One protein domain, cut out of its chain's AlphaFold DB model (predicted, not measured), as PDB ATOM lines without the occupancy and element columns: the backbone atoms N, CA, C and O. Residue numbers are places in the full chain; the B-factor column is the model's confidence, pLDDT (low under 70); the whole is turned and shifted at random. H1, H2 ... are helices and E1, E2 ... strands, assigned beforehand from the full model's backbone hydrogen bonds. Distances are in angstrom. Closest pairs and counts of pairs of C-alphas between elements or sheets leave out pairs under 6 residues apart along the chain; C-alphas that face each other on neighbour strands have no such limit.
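This is residues 127 to 232 of the 420 residues of an uncharacterized protein of Serratia fonticola (UniProt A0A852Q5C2). A twisted sheet of four antiparallel strands curls round one helix, H1, and a second helix, H2, packs on the sheet's opposite face, giving three layers: helix, sheet, helix. The sheet follows the chain as a meander, each strand the antiparallel neighbour of the one before, and a long link without a named element, residues 208 to 222, leads from E4 to H2. The printed part has 106 residues, with two named helices and four named strands in the order H1 E1 E2 E3 E4 H2; the sheet's order is E1 - E2 - E3 - E4. The class is mixed, helices and strands; the whole is compact, with a radius of gyration of the C-alphas of 13.4 A and spans of 40 by 27 by 25 A.

H1, residues 135 to 145, is on the sheet of E1, residues 154 to 162, E2, residues 166 to 174, E3, residues 186 to 193, and E4, residues 199 to 207. The sheet curls round H1; the closest C-alphas of H1 and E4 are those of Ala 141 and Trp 199, 5.8 A apart. E1 bends by 80 degrees at residue 158 and E4 by 66 degrees at residue 202. E1 and E2 form a hairpin, their directions at 163 degrees, with N 156 and O 172 at 2.8 A, within hydrogen-bond range. E2 and E3 form a hairpin at 150 degrees, with N 169 and O 189 within range at 2.8 A. E3 and E4 form a hairpin at 163 degrees, with N 205 and O 188 within range at 2.8 A. The edge strands E1 and E4 are apart. H2, residues 223 to 231, is on the opposite face from H1, at a height over the sheet of 9.3 A. The closest C-alphas of H2 and E4 are those of Met 203 and Val 230, 5.9 A apart. H1 and H2 are apart. In H1 and H2 every O i to N i+4 pair is within hydrogen-bond range.

H1 begins at C-alpha 135, (19.332, -106.138, -50.329), and is 15.4 A long from first to last C-alpha. E1 measures 20.2 A, E2 25.0 A, E3 22.9 A and E4 22.0 A. E2 begins at C-alpha 166, (20.870, -95.851, -42.226). H2, 12.2 A long, ends at C-alpha 231, (30.967, -87.900, -38.303).

The two C-alphas farthest apart are those of Gln 179 and Gly 195, at 42.0 A. The printed part has no cut. The links E2 to E3, 11 residues, and E4 to H2, 15 residues, are long. The mean pLDDT of the printed part is 76.5, and 24 residues are under 70, among them residues 175 to 185 and 207 to 211.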
ATOM      1  N   ASN A 127      19.503-107.311 -39.831       76.56
ATOM      2  CA  ASN A 127      20.239-107.935 -40.926       76.56
ATOM      3  C   ASN A 127      19.425-107.914 -42.217       76.56
ATOM      4  O   ASN A 127      18.212-108.094 -42.187       76.56
ATOM      5  N   VAL A 128      20.121-107.725 -43.338       76.88
ATOM      6  CA  VAL A 128      19.530-107.770 -44.676       76.88
ATOM      7  C   VAL A 128      20.032-109.030 -45.384       76.88
ATOM      8  O   VAL A 128      21.133-109.080 -45.945       76.88
ATOM      9  N   GLY A 129      19.217-110.076 -45.333       67.88
ATOM     10  CA  GLY A 129      19.439-111.392 -45.918       67.88
ATOM     11  C   GLY A 129      19.385-111.413 -47.443       67.88
ATOM     12  O   GLY A 129      19.003-110.437 -48.084       67.88
ATOM     13  N   LEU A 130      19.790-112.543 -48.042       64.06
ATOM     14  CA  LEU A 130      19.921-112.727 -49.499       64.06
ATOM     15  C   LEU A 130      18.640-112.390 -50.279       64.06
ATOM     16  O   LEU A 130      18.713-111.845 -51.381       64.06
ATOM     17  N   TYR A 131      17.492-112.713 -49.692       71.44
ATOM     18  CA  TYR A 131      16.179-112.606 -50.322       71.44
ATOM     19  C   TYR A 131      15.388-111.371 -49.884       71.44
ATOM     20  O   TYR A 131      14.269-111.171 -50.355       71.44
ATOM     21  N   ASP A 132      15.965-110.525 -49.031       74.06
ATOM     22  CA  ASP A 132      15.292-109.312 -48.592       74.06
ATOM     23  C   ASP A 132      15.196-108.316 -49.744       74.06
ATOM     24  O   ASP A 132      16.176-108.029 -50.439       74.06
ATOM     25  N   ALA A 133      14.006-107.737 -49.918       82.12
ATOM     26  CA  ALA A 133      13.739-106.773 -50.983       82.12
ATOM     27  C   ALA A 133      14.693-105.563 -50.938       82.12
ATOM     28  O   ALA A 133      15.000-104.973 -51.974       82.12
ATOM     29  N   GLU A 134      15.201-105.216 -49.749       83.19
ATOM     30  CA  GLU A 134      16.124-104.098 -49.543       83.19
ATOM     31  C   GLU A 134      17.584-104.430 -49.912       83.19
ATOM     32  O   GLU A 134      18.373-103.517 -50.174       83.19
ATOM     33  N   ARG A 135      17.948-105.716 -50.044       84.88
ATOM     34  CA  ARG A 135      19.332-106.138 -50.329       84.88
ATOM     35  C   ARG A 135      19.841-105.601 -51.654       84.88
ATOM     36  O   ARG A 135      20.941-105.058 -51.723       84.88
ATOM     37  N   LYS A 136      19.068-105.782 -52.728       85.38
ATOM     38  CA  LYS A 136      19.496-105.372 -54.070       85.38
ATOM     39  C   LYS A 136      19.712-103.852 -54.158       85.38
ATOM     40  O   LYS A 136      20.800-103.469 -54.583       85.38
ATOM     41  N   PRO A 137      18.763-102.998 -53.728       88.75
ATOM     42  CA  PRO A 137      18.973-101.551 -53.678       88.75
ATOM     43  C   PRO A 137      20.223-101.131 -52.893       88.75
ATOM     44  O   PRO A 137      20.968-100.276 -53.372       88.75
ATOM     45  N   LEU A 138      20.478-101.750 -51.734       89.56
ATOM     46  CA  LEU A 138      21.665-101.476 -50.917       89.56
ATOM     47  C   LEU A 138      22.959-101.865 -51.636       89.56
ATOM     48  O   LEU A 138      23.861-101.044 -51.770       89.56
ATOM     49  N   LEU A 139      23.047-103.088 -52.163       89.69
ATOM     50  CA  LEU A 139      24.246-103.537 -52.878       89.69
ATOM     51  C   LEU A 139      24.486-102.742 -54.167       89.69
ATOM     52  O   LEU A 139      25.632-102.500 -54.532       89.69
ATOM     53  N   ASP A 140      23.431-102.309 -54.859       88.62
ATOM     54  CA  ASP A 140      23.573-101.426 -56.018       88.62
ATOM     55  C   ASP A 140      24.119-100.048 -55.610       88.62
ATOM     56  O   ASP A 140      24.925 -99.480 -56.345       88.62
ATOM     57  N   ALA A 141      23.734 -99.520 -54.443       89.00
ATOM     58  CA  ALA A 141      24.304 -98.288 -53.897       89.00
ATOM     59  C   ALA A 141      25.784 -98.452 -53.521       89.00
ATOM     60  O   ALA A 141      26.598 -97.613 -53.907       89.00
ATOM     61  N   VAL A 142      26.151 -99.567 -52.879       90.44
ATOM     62  CA  VAL A 142      27.555 -99.918 -52.598       90.44
ATOM     63  C   VAL A 142      28.372 -99.931 -53.892       90.44
ATOM     64  O   VAL A 142      29.392 -99.253 -53.979       90.44
ATOM     65  N   ARG A 143      27.890-100.607 -54.943       89.19
ATOM     66  CA  ARG A 143      28.575-100.647 -56.250       89.19
ATOM     67  C   ARG A 143      28.720 -99.269 -56.892       89.19
ATOM     68  O   ARG A 143      29.761 -99.000 -57.474       89.19
ATOM     69  N   ARG A 144      27.706 -98.402 -56.793       87.88
ATOM     70  CA  ARG A 144      27.787 -97.019 -57.306       87.88
ATOM     71  C   ARG A 144      28.799 -96.166 -56.545       87.88
ATOM     72  O   ARG A 144      29.348 -95.241 -57.127       87.88
ATOM     73  N   SER A 145      29.011 -96.456 -55.264       86.44
ATOM     74  CA  SER A 145      29.963 -95.723 -54.426       86.44
ATOM     75  C   SER A 145      31.424 -96.108 -54.674       86.44
ATOM     76  O   SER A 145      32.317 -95.378 -54.256       86.44
ATOM     77  N   TYR A 146      31.669 -97.231 -55.358       84.38
ATOM     78  CA  TYR A 146      33.008 -97.742 -55.626       84.38
ATOM     79  C   TYR A 146      33.773 -96.838 -56.596       84.38
ATOM     80  O   TYR A 146      33.309 -96.566 -57.702       84.38
ATOM     81  N   GLN A 147      34.964 -96.399 -56.183       77.38
ATOM     82  CA  GLN A 147      35.812 -95.474 -56.948       77.38
ATOM     83  C   GLN A 147      37.021 -96.148 -57.624       77.38
ATOM     84  O   GLN A 147      37.850 -95.462 -58.218       77.38
ATOM     85  N   GLY A 148      37.153 -97.476 -57.532       72.56
ATOM     86  CA  GLY A 148      38.266 -98.207 -58.145       72.56
ATOM     87  C   GLY A 148      38.073 -98.501 -59.640       72.56
ATOM     88  O   GLY A 148      37.083 -98.118 -60.259       72.56
ATOM     89  N   ALA A 149      39.026 -99.225 -60.234       70.69
ATOM     90  CA  ALA A 149      39.105 -99.414 -61.690       70.69
ATOM     91  C   ALA A 149      38.094-100.424 -62.282       70.69
ATOM     92  O   ALA A 149      37.956-100.523 -63.502       70.69
ATOM     93  N   ILE A 150      37.390-101.191 -61.444       72.75
ATOM     94  CA  ILE A 150      36.438-102.222 -61.880       72.75
ATOM     95  C   ILE A 150      35.084-101.587 -62.213       72.75
ATOM     96  O   ILE A 150      34.388-101.085 -61.337       72.75
ATOM     97  N   THR A 151      34.658-101.697 -63.473       74.12
ATOM     98  CA  THR A 151      33.387-101.132 -63.965       74.12
ATOM     99  C   THR A 151      32.143-101.718 -63.283       74.12
ATOM    100  O   THR A 151      31.115-101.053 -63.184       74.12
ATOM    101  N   GLN A 152      32.203-102.979 -62.845       78.69
ATOM    102  CA  GLN A 152      31.119-103.661 -62.131       78.69
ATOM    103  C   GLN A 152      31.682-104.479 -60.963       78.69
ATOM    104  O   GLN A 152      31.880-105.689 -61.106       78.69
ATOM    105  N   PRO A 153      31.965-103.837 -59.816       80.19
ATOM    106  CA  PRO A 153      32.552-104.522 -58.678       80.19
ATOM    107  C   PRO A 153      31.584-105.577 -58.130       80.19
ATOM    108  O   PRO A 153      30.372-105.350 -57.982       80.19
ATOM    109  N   ARG A 154      32.129-106.756 -57.836       79.88
ATOM    110  CA  ARG A 154      31.426-107.838 -57.145       79.88
ATOM    111  C   ARG A 154      31.969-107.934 -55.735       79.88
ATOM    112  O   ARG A 154      33.169-107.816 -55.542       79.88
ATOM    113  N   PHE A 155      31.082-108.136 -54.770       79.19
ATOM    114  CA  PHE A 155      31.464-108.211 -53.370       79.19
ATOM    115  C   PHE A 155      30.962-109.502 -52.740       79.19
ATOM    116  O   PHE A 155      29.777-109.830 -52.860       79.19
ATOM    117  N   VAL A 156      31.846-110.172 -52.006       76.06
ATOM    118  CA  VAL A 156      31.476-111.188 -51.022       76.06
ATOM    119  C   VAL A 156      31.057-110.452 -49.755       76.06
ATOM    120  O   VAL A 156      31.870-109.800 -49.104       76.06
ATOM    121  N   VAL A 157      29.765-110.506 -49.434       79.62
ATOM    122  CA  VAL A 157      29.179-109.742 -48.323       79.62
ATOM    123  C   VAL A 157      29.534-110.395 -46.987       79.62
ATOM    124  O   VAL A 157      29.142-111.537 -46.744       79.62
ATOM    125  N   SER A 158      30.213-109.653 -46.114       75.75
ATOM    126  CA  SER A 158      30.548-110.083 -44.751       75.75
ATOM    127  C   SER A 158      29.515-109.593 -43.739       75.75
ATOM    128  O   SER A 158      29.036-110.392 -42.937       75.75
ATOM    129  N   HIS A 159      29.109-108.323 -43.833       80.00
ATOM    130  CA  HIS A 159      28.007-107.736 -43.071       80.00
ATOM    131  C   HIS A 159      27.126-106.866 -43.968       80.00
ATOM    132  O   HIS A 159      27.616-106.103 -44.799       80.00
ATOM    133  N   LEU A 160      25.811-106.962 -43.776       86.31
ATOM    134  CA  LEU A 160      24.853-106.035 -44.362       86.31
ATOM    135  C   LEU A 160      23.641-105.904 -43.440       86.31
ATOM    136  O   LEU A 160      22.922-106.878 -43.216       86.31
ATOM    137  N   CYS A 161      23.404-104.700 -42.930       87.06
ATOM    138  CA  CYS A 161      22.273-104.432 -42.050       87.06
ATOM    139  C   CYS A 161      21.698-103.019 -42.231       87.06
ATOM    140  O   CYS A 161      22.352-102.133 -42.786       87.06
ATOM    141  N   THR A 162      20.469-102.809 -41.761       90.19
ATOM    142  CA  THR A 162      19.682-101.579 -41.930       90.19
ATOM    143  C   THR A 162      18.931-101.216 -40.651       90.19
ATOM    144  O   THR A 162      18.391-102.068 -39.957       90.19
ATOM    145  N   THR A 163      18.866 -99.929 -40.334       87.50
ATOM    146  CA  THR A 163      17.987 -99.354 -39.292       87.50
ATOM    147  C   THR A 163      16.689 -98.801 -39.897       87.50
ATOM    148  O   THR A 163      15.900 -98.146 -39.221       87.50
ATOM    149  N   GLY A 164      16.486 -98.989 -41.206       84.38
ATOM    150  CA  GLY A 164      15.427 -98.368 -42.003       84.38
ATOM    151  C   GLY A 164      15.806 -96.997 -42.579       84.38
ATOM    152  O   GLY A 164      15.370 -96.674 -43.690       84.38
ATOM    153  N   LYS A 165      16.647 -96.221 -41.873       86.94
ATOM    154  CA  LYS A 165      17.162 -94.905 -42.312       86.94
ATOM    155  C   LYS A 165      18.627 -94.932 -42.734       86.94
ATOM    156  O   LYS A 165      18.982 -94.313 -43.735       86.94
ATOM    157  N   MET A 166      19.451 -95.632 -41.959       92.00
ATOM    158  CA  MET A 166      20.870 -95.851 -42.226       92.00
ATOM    159  C   MET A 166      21.141 -97.337 -42.420       92.00
ATOM    160  O   MET A 166      20.459 -98.173 -41.825       92.00
ATOM    161  N   ALA A 167      22.152 -97.659 -43.211       92.75
ATOM    162  CA  ALA A 167      22.603 -99.022 -43.427       92.75
ATOM    163  C   ALA A 167      24.124 -99.105 -43.352       92.75
ATOM    164  O   ALA A 167      24.825 -98.125 -43.596       92.75
ATOM    165  N   TYR A 168      24.615-100.292 -43.028       92.88
ATOM    166  CA  TYR A 168      26.033-100.605 -43.005       92.88
ATOM    167  C   TYR A 168      26.299-101.822 -43.874       92.88
ATOM    168  O   TYR A 168      25.547-102.800 -43.839       92.88
ATOM    169  N   PHE A 169      27.366-101.734 -44.652       92.12
ATOM    170  CA  PHE A 169      27.894-102.793 -45.483       92.12
ATOM    171  C   PHE A 169      29.373-102.983 -45.163       92.12
ATOM    172  O   PHE A 169      30.117-102.012 -45.096       92.12
ATOM    173  N   CYS A 170      29.785-104.238 -45.056       86.69
ATOM    174  CA  CYS A 170      31.177-104.645 -45.117       86.69
ATOM    175  C   CYS A 170      31.284-105.868 -46.024       86.69
ATOM    176  O   CYS A 170      30.506-106.822 -45.888       86.69
ATOM    177  N   GLY A 171      32.246-105.880 -46.936       80.75
ATOM    178  CA  GLY A 171      32.484-107.049 -47.773       80.75
ATOM    179  C   GLY A 171      33.775-106.973 -48.564       80.75
ATOM    180  O   GLY A 171      34.329-105.901 -48.782       80.75
ATOM    181  N   ARG A 172      34.237-108.134 -49.016       78.31
ATOM    182  CA  ARG A 172      35.463-108.270 -49.801       78.31
ATOM    183  C   ARG A 172      35.171-108.089 -51.283       78.31
ATOM    184  O   ARG A 172      34.226-108.695 -51.792       78.31
ATOM    185  N   LEU A 173      35.982-107.303 -51.979       76.38
ATOM    186  CA  LEU A 173      35.900-107.156 -53.432       76.38
ATOM    187  C   LEU A 173      36.432-108.419 -54.142       76.38
ATOM    188  O   LEU A 173      37.498-108.929 -53.807       76.38
ATOM    189  N   GLU A 174      35.702-108.931 -55.131       70.94
ATOM    190  CA  GLU A 174      36.147-110.034 -55.991       70.94
ATOM    191  C   GLU A 174      36.862-109.511 -57.244       70.94
ATOM    192  O   GLU A 174      36.348-108.632 -57.941       70.94
ATOM    193  N   GLY A 175      37.996-110.131 -57.590       58.97
ATOM    194  CA  GLY A 175      38.663-109.945 -58.883       58.97
ATOM    195  C   GLY A 175      39.750-108.868 -58.935       58.97
ATOM    196  O   GLY A 175      40.281-108.623 -60.015       58.97
ATOM    197  N   GLU A 176      40.110-108.250 -57.808       50.94
ATOM    198  CA  GLU A 176      41.264-107.345 -57.708       50.94
ATOM    199  C   GLU A 176      42.453-108.064 -57.046       50.94
ATOM    200  O   GLU A 176      42.849-107.762 -55.926       50.94
ATOM    201  N   GLU A 177      43.010-109.068 -57.727       47.81
ATOM    202  CA  GLU A 177      44.299-109.666 -57.351       47.81
ATOM    203  C   GLU A 177      45.413-108.899 -58.075       47.81
ATOM    204  O   GLU A 177      45.816-109.255 -59.182       47.81
ATOM    205  N   SER A 178      45.881-107.786 -57.503       39.06
ATOM    206  CA  SER A 178      47.077-107.108 -58.019       39.06
ATOM    207  C   SER A 178      48.321-107.612 -57.294       39.06
ATOM    208  O   SER A 178      48.336-107.644 -56.065       39.06
ATOM    209  N   GLN A 179      49.382-107.920 -58.047       38.19
ATOM    210  CA  GLN A 179      50.692-108.338 -57.520       38.19
ATOM    211  C   GLN A 179      51.311-107.335 -56.523       38.19
ATOM    212  O   GLN A 179      52.134-107.736 -55.708       38.19
ATOM    213  N   ASP A 180      50.864-106.073 -56.545       37.41
ATOM    214  CA  ASP A 180      51.375-104.978 -55.711       37.41
ATOM    215  C   ASP A 180      50.569-104.741 -54.413       37.41
ATOM    216  O   ASP A 180      50.857-103.803 -53.673       37.41
ATOM    217  N   ARG A 181      49.535-105.547 -54.120       42.81
ATOM    218  CA  ARG A 181      48.696-105.399 -52.913       42.81
ATOM    219  C   ARG A 181      48.388-106.760 -52.298       42.81
ATOM    220  O   ARG A 181      47.341-107.346 -52.557       42.81
ATOM    221  N   GLN A 182      49.297-107.275 -51.476       37.91
ATOM    222  CA  GLN A 182      49.068-108.491 -50.688       37.91
ATOM    223  C   GLN A 182      48.177-108.225 -49.456       37.91
ATOM    224  O   GLN A 182      48.575-108.466 -48.323       37.91
ATOM    225  N   GLY A 183      46.957-107.731 -49.672       44.47
ATOM    226  CA  GLY A 183      45.957-107.519 -48.622       44.47
ATOM    227  C   GLY A 183      44.548-107.744 -49.161       44.47
ATOM    228  O   GLY A 183      44.270-107.454 -50.326       44.47
ATOM    229  N   MET A 184      43.648-108.313 -48.355       52.25
ATOM    230  CA  MET A 184      42.251-108.456 -48.765       52.25
ATOM    231  C   MET A 184      41.598-107.077 -48.820       52.25
ATOM    232  O   MET A 184      41.431-106.447 -47.783       52.25
ATOM    233  N   ASN A 185      41.179-106.633 -50.009       64.75
ATOM    234  CA  ASN A 185      40.447-105.376 -50.165       64.75
ATOM    235  C   ASN A 185      39.044-105.515 -49.550       64.75
ATOM    236  O   ASN A 185      38.096-105.972 -50.204       64.75
ATOM    237  N   TYR A 186      38.929-105.160 -48.270       75.94
ATOM    238  CA  TYR A 186      37.657-105.020 -47.573       75.94
ATOM    239  C   TYR A 186      37.092-103.632 -47.835       75.94
ATOM    240  O   TYR A 186      37.793-102.624 -47.785       75.94
ATOM    241  N   TYR A 187      35.802-103.605 -48.133       84.31
ATOM    242  CA  TYR A 187      35.062-102.404 -48.450       84.31
ATOM    243  C   TYR A 187      34.000-102.192 -47.379       84.31
ATOM    244  O   TYR A 187      33.035-102.957 -47.299       84.31
ATOM    245  N   ASP A 188      34.197-101.164 -46.563       87.94
ATOM    246  CA  ASP A 188      33.268-100.714 -45.534       87.94
ATOM    247  C   ASP A 188      32.482 -99.512 -46.064       87.94
ATOM    248  O   ASP A 188      33.053 -98.542 -46.563       87.94
ATOM    249  N   ALA A 189      31.156 -99.549 -45.956       90.62
ATOM    250  CA  ALA A 189      30.300 -98.448 -46.376       90.62
ATOM    251  C   ALA A 189      29.162 -98.204 -45.387       90.62
ATOM    252  O   ALA A 189      28.442 -99.127 -44.997       90.62
ATOM    253  N   ILE A 190      28.954 -96.936 -45.034       92.88
ATOM    254  CA  ILE A 190      27.767 -96.482 -44.302       92.88
ATOM    255  C   ILE A 190      26.898 -95.691 -45.268       92.88
ATOM    256  O   ILE A 190      27.366 -94.784 -45.957       92.88
ATOM    257  N   MET A 191      25.620 -96.044 -45.324       93.00
ATOM    258  CA  MET A 191      24.649 -95.497 -46.263       93.00
ATOM    259  C   MET A 191      23.476 -94.849 -45.532       93.00
ATOM    260  O   MET A 191      23.110 -95.262 -44.433       93.00
ATOM    261  N   ALA A 192      22.839 -93.881 -46.181       92.69
ATOM    262  CA  ALA A 192      21.563 -93.317 -45.760       92.69
ATOM    263  C   ALA A 192      20.630 -93.127 -46.957       92.69
ATOM    264  O   ALA A 192      21.079 -93.020 -48.100       92.69
ATOM    265  N   LYS A 193      19.323 -93.096 -46.694       87.06
ATOM    266  CA  LYS A 193      18.329 -92.742 -47.711       87.06
ATOM    267  C   LYS A 193      18.350 -91.238 -47.972       87.06
ATOM    268  O   LYS A 193      18.276 -90.443 -47.036       87.06
ATOM    269  N   ASP A 194      18.422 -90.854 -49.239       79.00
ATOM    270  CA  ASP A 194      18.272 -89.467 -49.666       79.00
ATOM    271  C   ASP A 194      16.797 -89.016 -49.652       79.00
ATOM    272  O   ASP A 194      15.881 -89.763 -49.297       79.00
ATOM    273  N   GLY A 195      16.542 -87.770 -50.062       71.62
ATOM    274  CA  GLY A 195      15.189 -87.204 -50.122       71.62
ATOM    275  C   GLY A 195      14.226 -87.914 -51.089       71.62
ATOM    276  O   GLY A 195      13.031 -87.625 -51.058       71.62
ATOM    277  N   LYS A 196      14.712 -88.832 -51.936       80.06
ATOM    278  CA  LYS A 196      13.915 -89.680 -52.838       80.06
ATOM    279  C   LYS A 196      13.796 -91.125 -52.333       80.06
ATOM    280  O   LYS A 196      13.274 -91.970 -53.054       80.06
ATOM    281  N   ALA A 197      14.232 -91.391 -51.101       80.44
ATOM    282  CA  ALA A 197      14.313 -92.716 -50.494       80.44
ATOM    283  C   ALA A 197      15.289 -93.682 -51.196       80.44
ATOM    284  O   ALA A 197      15.186 -94.898 -51.008       80.44
ATOM    285  N   GLU A 198      16.256 -93.164 -51.961       86.19
ATOM    286  CA  GLU A 198      17.325 -93.968 -52.555       86.19
ATOM    287  C   GLU A 198      18.541 -94.028 -51.626       86.19
ATOM    288  O   GLU A 198      18.909 -93.044 -50.990       86.19
ATOM    289  N   TRP A 199      19.181 -95.195 -51.547       89.44
ATOM    290  CA  TRP A 199      20.395 -95.370 -50.753       89.44
ATOM    291  C   TRP A 199      21.588 -94.652 -51.395       89.44
ATOM    292  O   TRP A 199      21.912 -94.891 -52.565       89.44
ATOM    293  N   GLN A 200      22.259 -93.823 -50.598       90.12
ATOM    294  CA  GLN A 200      23.495 -93.121 -50.933       90.12
ATOM    295  C   GLN A 200      24.557 -93.422 -49.876       90.12
ATOM    296  O   GLN A 200      24.247 -93.496 -48.686       90.12
ATOM    297  N   ALA A 201      25.808 -93.588 -50.303       87.81
ATOM    298  CA  ALA A 201      26.922 -93.741 -49.376       87.81
ATOM    299  C   ALA A 201      27.245 -92.392 -48.718       87.81
ATOM    300  O   ALA A 201      27.437 -91.391 -49.405       87.81
ATOM    301  N   LEU A 202      27.290 -92.380 -47.388       86.31
ATOM    302  CA  LEU A 202      27.782 -91.258 -46.587       86.31
ATOM    303  C   LEU A 202      29.272 -91.404 -46.281       86.31
ATOM    304  O   LEU A 202      29.976 -90.412 -46.148       86.31
ATOM    305  N   MET A 203      29.732 -92.648 -46.171       85.38
ATOM    306  CA  MET A 203      31.108 -93.003 -45.874       85.38
ATOM    307  C   MET A 203      31.463 -94.262 -46.656       85.38
ATOM    308  O   MET A 203      30.657 -95.193 -46.729       85.38
ATOM    309  N   VAL A 204      32.666 -94.275 -47.217       84.00
ATOM    310  CA  VAL A 204      33.271 -95.422 -47.886       84.00
ATOM    311  C   VAL A 204      34.717 -95.506 -47.437       84.00
ATOM    312  O   VAL A 204      35.425 -94.503 -47.476       84.00
ATOM    313  N   GLU A 205      35.155 -96.700 -47.078       79.50
ATOM    314  CA  GLU A 205      36.534 -96.987 -46.724       79.50
ATOM    315  C   GLU A 205      36.969 -98.286 -47.409       79.50
ATOM    316  O   GLU A 205      36.274 -99.301 -47.337       79.50
ATOM    317  N   SER A 206      38.107 -98.244 -48.102       73.50
ATOM    318  CA  SER A 206      38.738 -99.424 -48.692       73.50
ATOM    319  C   SER A 206      39.992 -99.734 -47.896       73.50
ATOM    320  O   SER A 206      40.875 -98.885 -47.799       73.50
ATOM    321  N   LYS A 207      40.079-100.944 -47.354       68.50
ATOM    322  CA  LYS A 207      41.158-101.358 -46.457       68.50
ATOM    323  C   LYS A 207      41.919-102.535 -47.023       68.50
ATOM    324  O   LYS A 207      41.320-103.420 -47.625       68.50
ATOM    325  N   THR A 208      43.221-102.548 -46.770       58.38
ATOM    326  CA  THR A 208      44.122-103.681 -47.030       58.38
ATOM    327  C   THR A 208      44.073-104.727 -45.912       58.38
ATOM    328  O   THR A 208      44.481-105.869 -46.125       58.38
ATOM    329  N   VAL A 209      43.557-104.348 -44.735       54.56
ATOM    330  CA  VAL A 209      43.400-105.208 -43.556       54.56
ATOM    331  C   VAL A 209      42.047-105.923 -43.524       54.56
ATOM    332  O   VAL A 209      41.002-105.377 -43.881       54.56
ATOM    333  N   GLU A 210      42.063-107.161 -43.032       60.47
ATOM    334  CA  GLU A 210      40.965-108.134 -43.094       60.47
ATOM    335  C   GLU A 210      39.878-107.923 -42.020       60.47
ATOM    336  O   GLU A 210      39.464-108.869 -41.348       60.47
ATOM    337  N   LYS A 211      39.429-106.680 -41.792       65.50
ATOM    338  CA  LYS A 211      38.522-106.372 -40.674       65.50
ATOM    339  C   LYS A 211      37.446-105.341 -41.015       65.50
ATOM    340  O   LYS A 211      37.739-104.198 -41.354       65.50
ATOM    341  N   CYS A 212      36.193-105.748 -40.813       71.12
ATOM    342  CA  CYS A 212      35.030-104.865 -40.823       71.12
ATOM    343  C   CYS A 212      35.079-103.872 -39.652       71.12
ATOM    344  O   CYS A 212      35.401-104.265 -38.527       71.12
ATOM    345  N   ASN A 213      34.676-102.619 -39.882       74.50
ATOM    346  CA  ASN A 213      34.594-101.600 -38.817       74.50
ATOM    347  C   ASN A 213      33.668-102.018 -37.665       74.50
ATOM    348  O   ASN A 213      33.931-101.739 -36.496       74.50
ATOM    349  N   PHE A 214      32.603-102.742 -37.997       77.25
ATOM    350  CA  PHE A 214      31.703-103.370 -37.041       77.25
ATOM    351  C   PHE A 214      31.677-104.881 -37.294       77.25
ATOM    352  O   PHE A 214      31.161-105.319 -38.322       77.25
ATOM    353  N   SER A 215      32.240-105.657 -36.363       60.56
ATOM    354  CA  SER A 215      32.349-107.128 -36.421       60.56
ATOM    355  C   SER A 215      31.485-107.849 -35.370       60.56
ATOM    356  O   SER A 215      31.697-109.022 -35.085       60.56
ATOM    357  N   GLY A 216      30.554-107.135 -34.730       62.94
ATOM    358  CA  GLY A 216      29.616-107.690 -33.746       62.94
ATOM    359  C   GLY A 216      28.220-107.950 -34.329       62.94
ATOM    360  O   GLY A 216      27.994-107.693 -35.517       62.94
ATOM    361  N   PRO A 217      27.260-108.401 -33.500       61.84
ATOM    362  CA  PRO A 217      25.877-108.595 -33.923       61.84
ATOM    363  C   PRO A 217      25.284-107.313 -34.516       61.84
ATOM    364  O   PRO A 217      25.486-106.222 -33.978       61.84
ATOM    365  N   ALA A 218      24.486-107.430 -35.580       70.12
ATOM    366  CA  ALA A 218      23.767-106.291 -36.172       70.12
ATOM    367  C   ALA A 218      22.943-105.502 -35.131       70.12
ATOM    368  O   ALA A 218      22.944-104.272 -35.092       70.12
ATOM    369  N   ALA A 219      22.348-106.230 -34.190       68.75
ATOM    370  CA  ALA A 219      21.682-105.715 -33.001       68.75
ATOM    371  C   ALA A 219      22.487-104.659 -32.211       68.75
ATOM    372  O   ALA A 219      21.906-103.731 -31.645       68.75
ATOM    373  N   ALA A 220      23.815-104.780 -32.184       69.75
ATOM    374  CA  ALA A 220      24.713-103.883 -31.465       69.75
ATOM    375  C   ALA A 220      25.104-102.629 -32.273       69.75
ATOM    376  O   ALA A 220      25.729-101.717 -31.717       69.75
ATOM    377  N   ILE A 221      24.757-102.566 -33.562       79.31
ATOM    378  CA  ILE A 221      25.047-101.453 -34.475       79.31
ATOM    379  C   ILE A 221      23.812-100.547 -34.536       79.31
ATOM    380  O   ILE A 221      22.825-100.844 -35.203       79.31
ATOM    381  N   THR A 222      23.836 -99.433 -33.809       84.19
ATOM    382  CA  THR A 222      22.709 -98.490 -33.742       84.19
ATOM    383  C   THR A 222      22.828 -97.387 -34.795       84.19
ATOM    384  O   THR A 222      23.924 -97.091 -35.268       84.19
ATOM    385  N   GLU A 223      21.714 -96.719 -35.124       84.69
ATOM    386  CA  GLU A 223      21.716 -95.529 -36.002       84.69
ATOM    387  C   GLU A 223      22.704 -94.470 -35.483       84.69
ATOM    388  O   GLU A 223      23.465 -93.897 -36.255       84.69
ATOM    389  N   GLN A 224      22.768 -94.284 -34.159       81.38
ATOM    390  CA  GLN A 224      23.720 -93.377 -33.526       81.38
ATOM    391  C   GLN A 224      25.178 -93.805 -33.743       81.38
ATOM    392  O   GLN A 224      25.981 -92.956 -34.104       81.38
ATOM    393  N   LYS A 225      25.522 -95.094 -33.600       83.06
ATOM    394  CA  LYS A 225      26.890 -95.579 -33.870       83.06
ATOM    395  C   LYS A 225      27.301 -95.365 -35.325       83.06
ATOM    396  O   LYS A 225      28.443 -95.015 -35.596       83.06
ATOM    397  N   LEU A 226      26.370 -95.560 -36.257       87.38
ATOM    398  CA  LEU A 226      26.610 -95.306 -37.677       87.38
ATOM    399  C   LEU A 226      26.814 -93.817 -37.949       87.38
ATOM    400  O   LEU A 226      27.722 -93.446 -38.685       87.38
ATOM    401  N   LEU A 227      25.997 -92.958 -37.342       84.81
ATOM    402  CA  LEU A 227      26.126 -91.511 -37.474       84.81
ATOM    403  C   LEU A 227      27.415 -90.989 -36.825       84.81
ATOM    404  O   LEU A 227      28.061 -90.104 -37.374       84.81
ATOM    405  N   GLU A 228      27.800 -91.537 -35.675       80.81
ATOM    406  CA  GLU A 228      29.079 -91.254 -35.026       80.81
ATOM    407  C   GLU A 228      30.242 -91.678 -35.918       80.81
ATOM    408  O   GLU A 228      31.144 -90.878 -36.098       80.81
ATOM    409  N   ALA A 229      30.199 -92.851 -36.555       81.62
ATOM    410  CA  ALA A 229      31.245 -93.285 -37.485       81.62
ATOM    411  C   ALA A 229      31.319 -92.434 -38.766       81.62
ATOM    412  O   ALA A 229      32.409 -92.160 -39.245       81.62
ATOM    413  N   VAL A 230      30.182 -91.955 -39.293       81.25
ATOM    414  CA  VAL A 230      30.159 -91.008 -40.429       81.25
ATOM    415  C   VAL A 230      30.737 -89.640 -40.045       81.25
ATOM    416  O   VAL A 230      31.352 -88.976 -40.873       81.25
ATOM    417  N   ASN A 231      30.497 -89.194 -38.808       72.94
ATOM    418  CA  ASN A 231      30.967 -87.900 -38.303       72.94
ATOM    419  C   ASN A 231      32.346 -87.971 -37.637       72.94
ATOM    420  O   ASN A 231      32.953 -86.934 -37.366       72.94
ATOM    421  N   GLN A 232      32.839 -89.175 -37.355       58.94
ATOM    422  CA  GLN A 232      34.243 -89.407 -37.094       58.94
ATOM    423  C   GLN A 232      34.984 -89.154 -38.406       58.94
ATOM    424  O   GLN A 232      34.528 -89.596 -39.461       58.94
TER     425      GLN A 232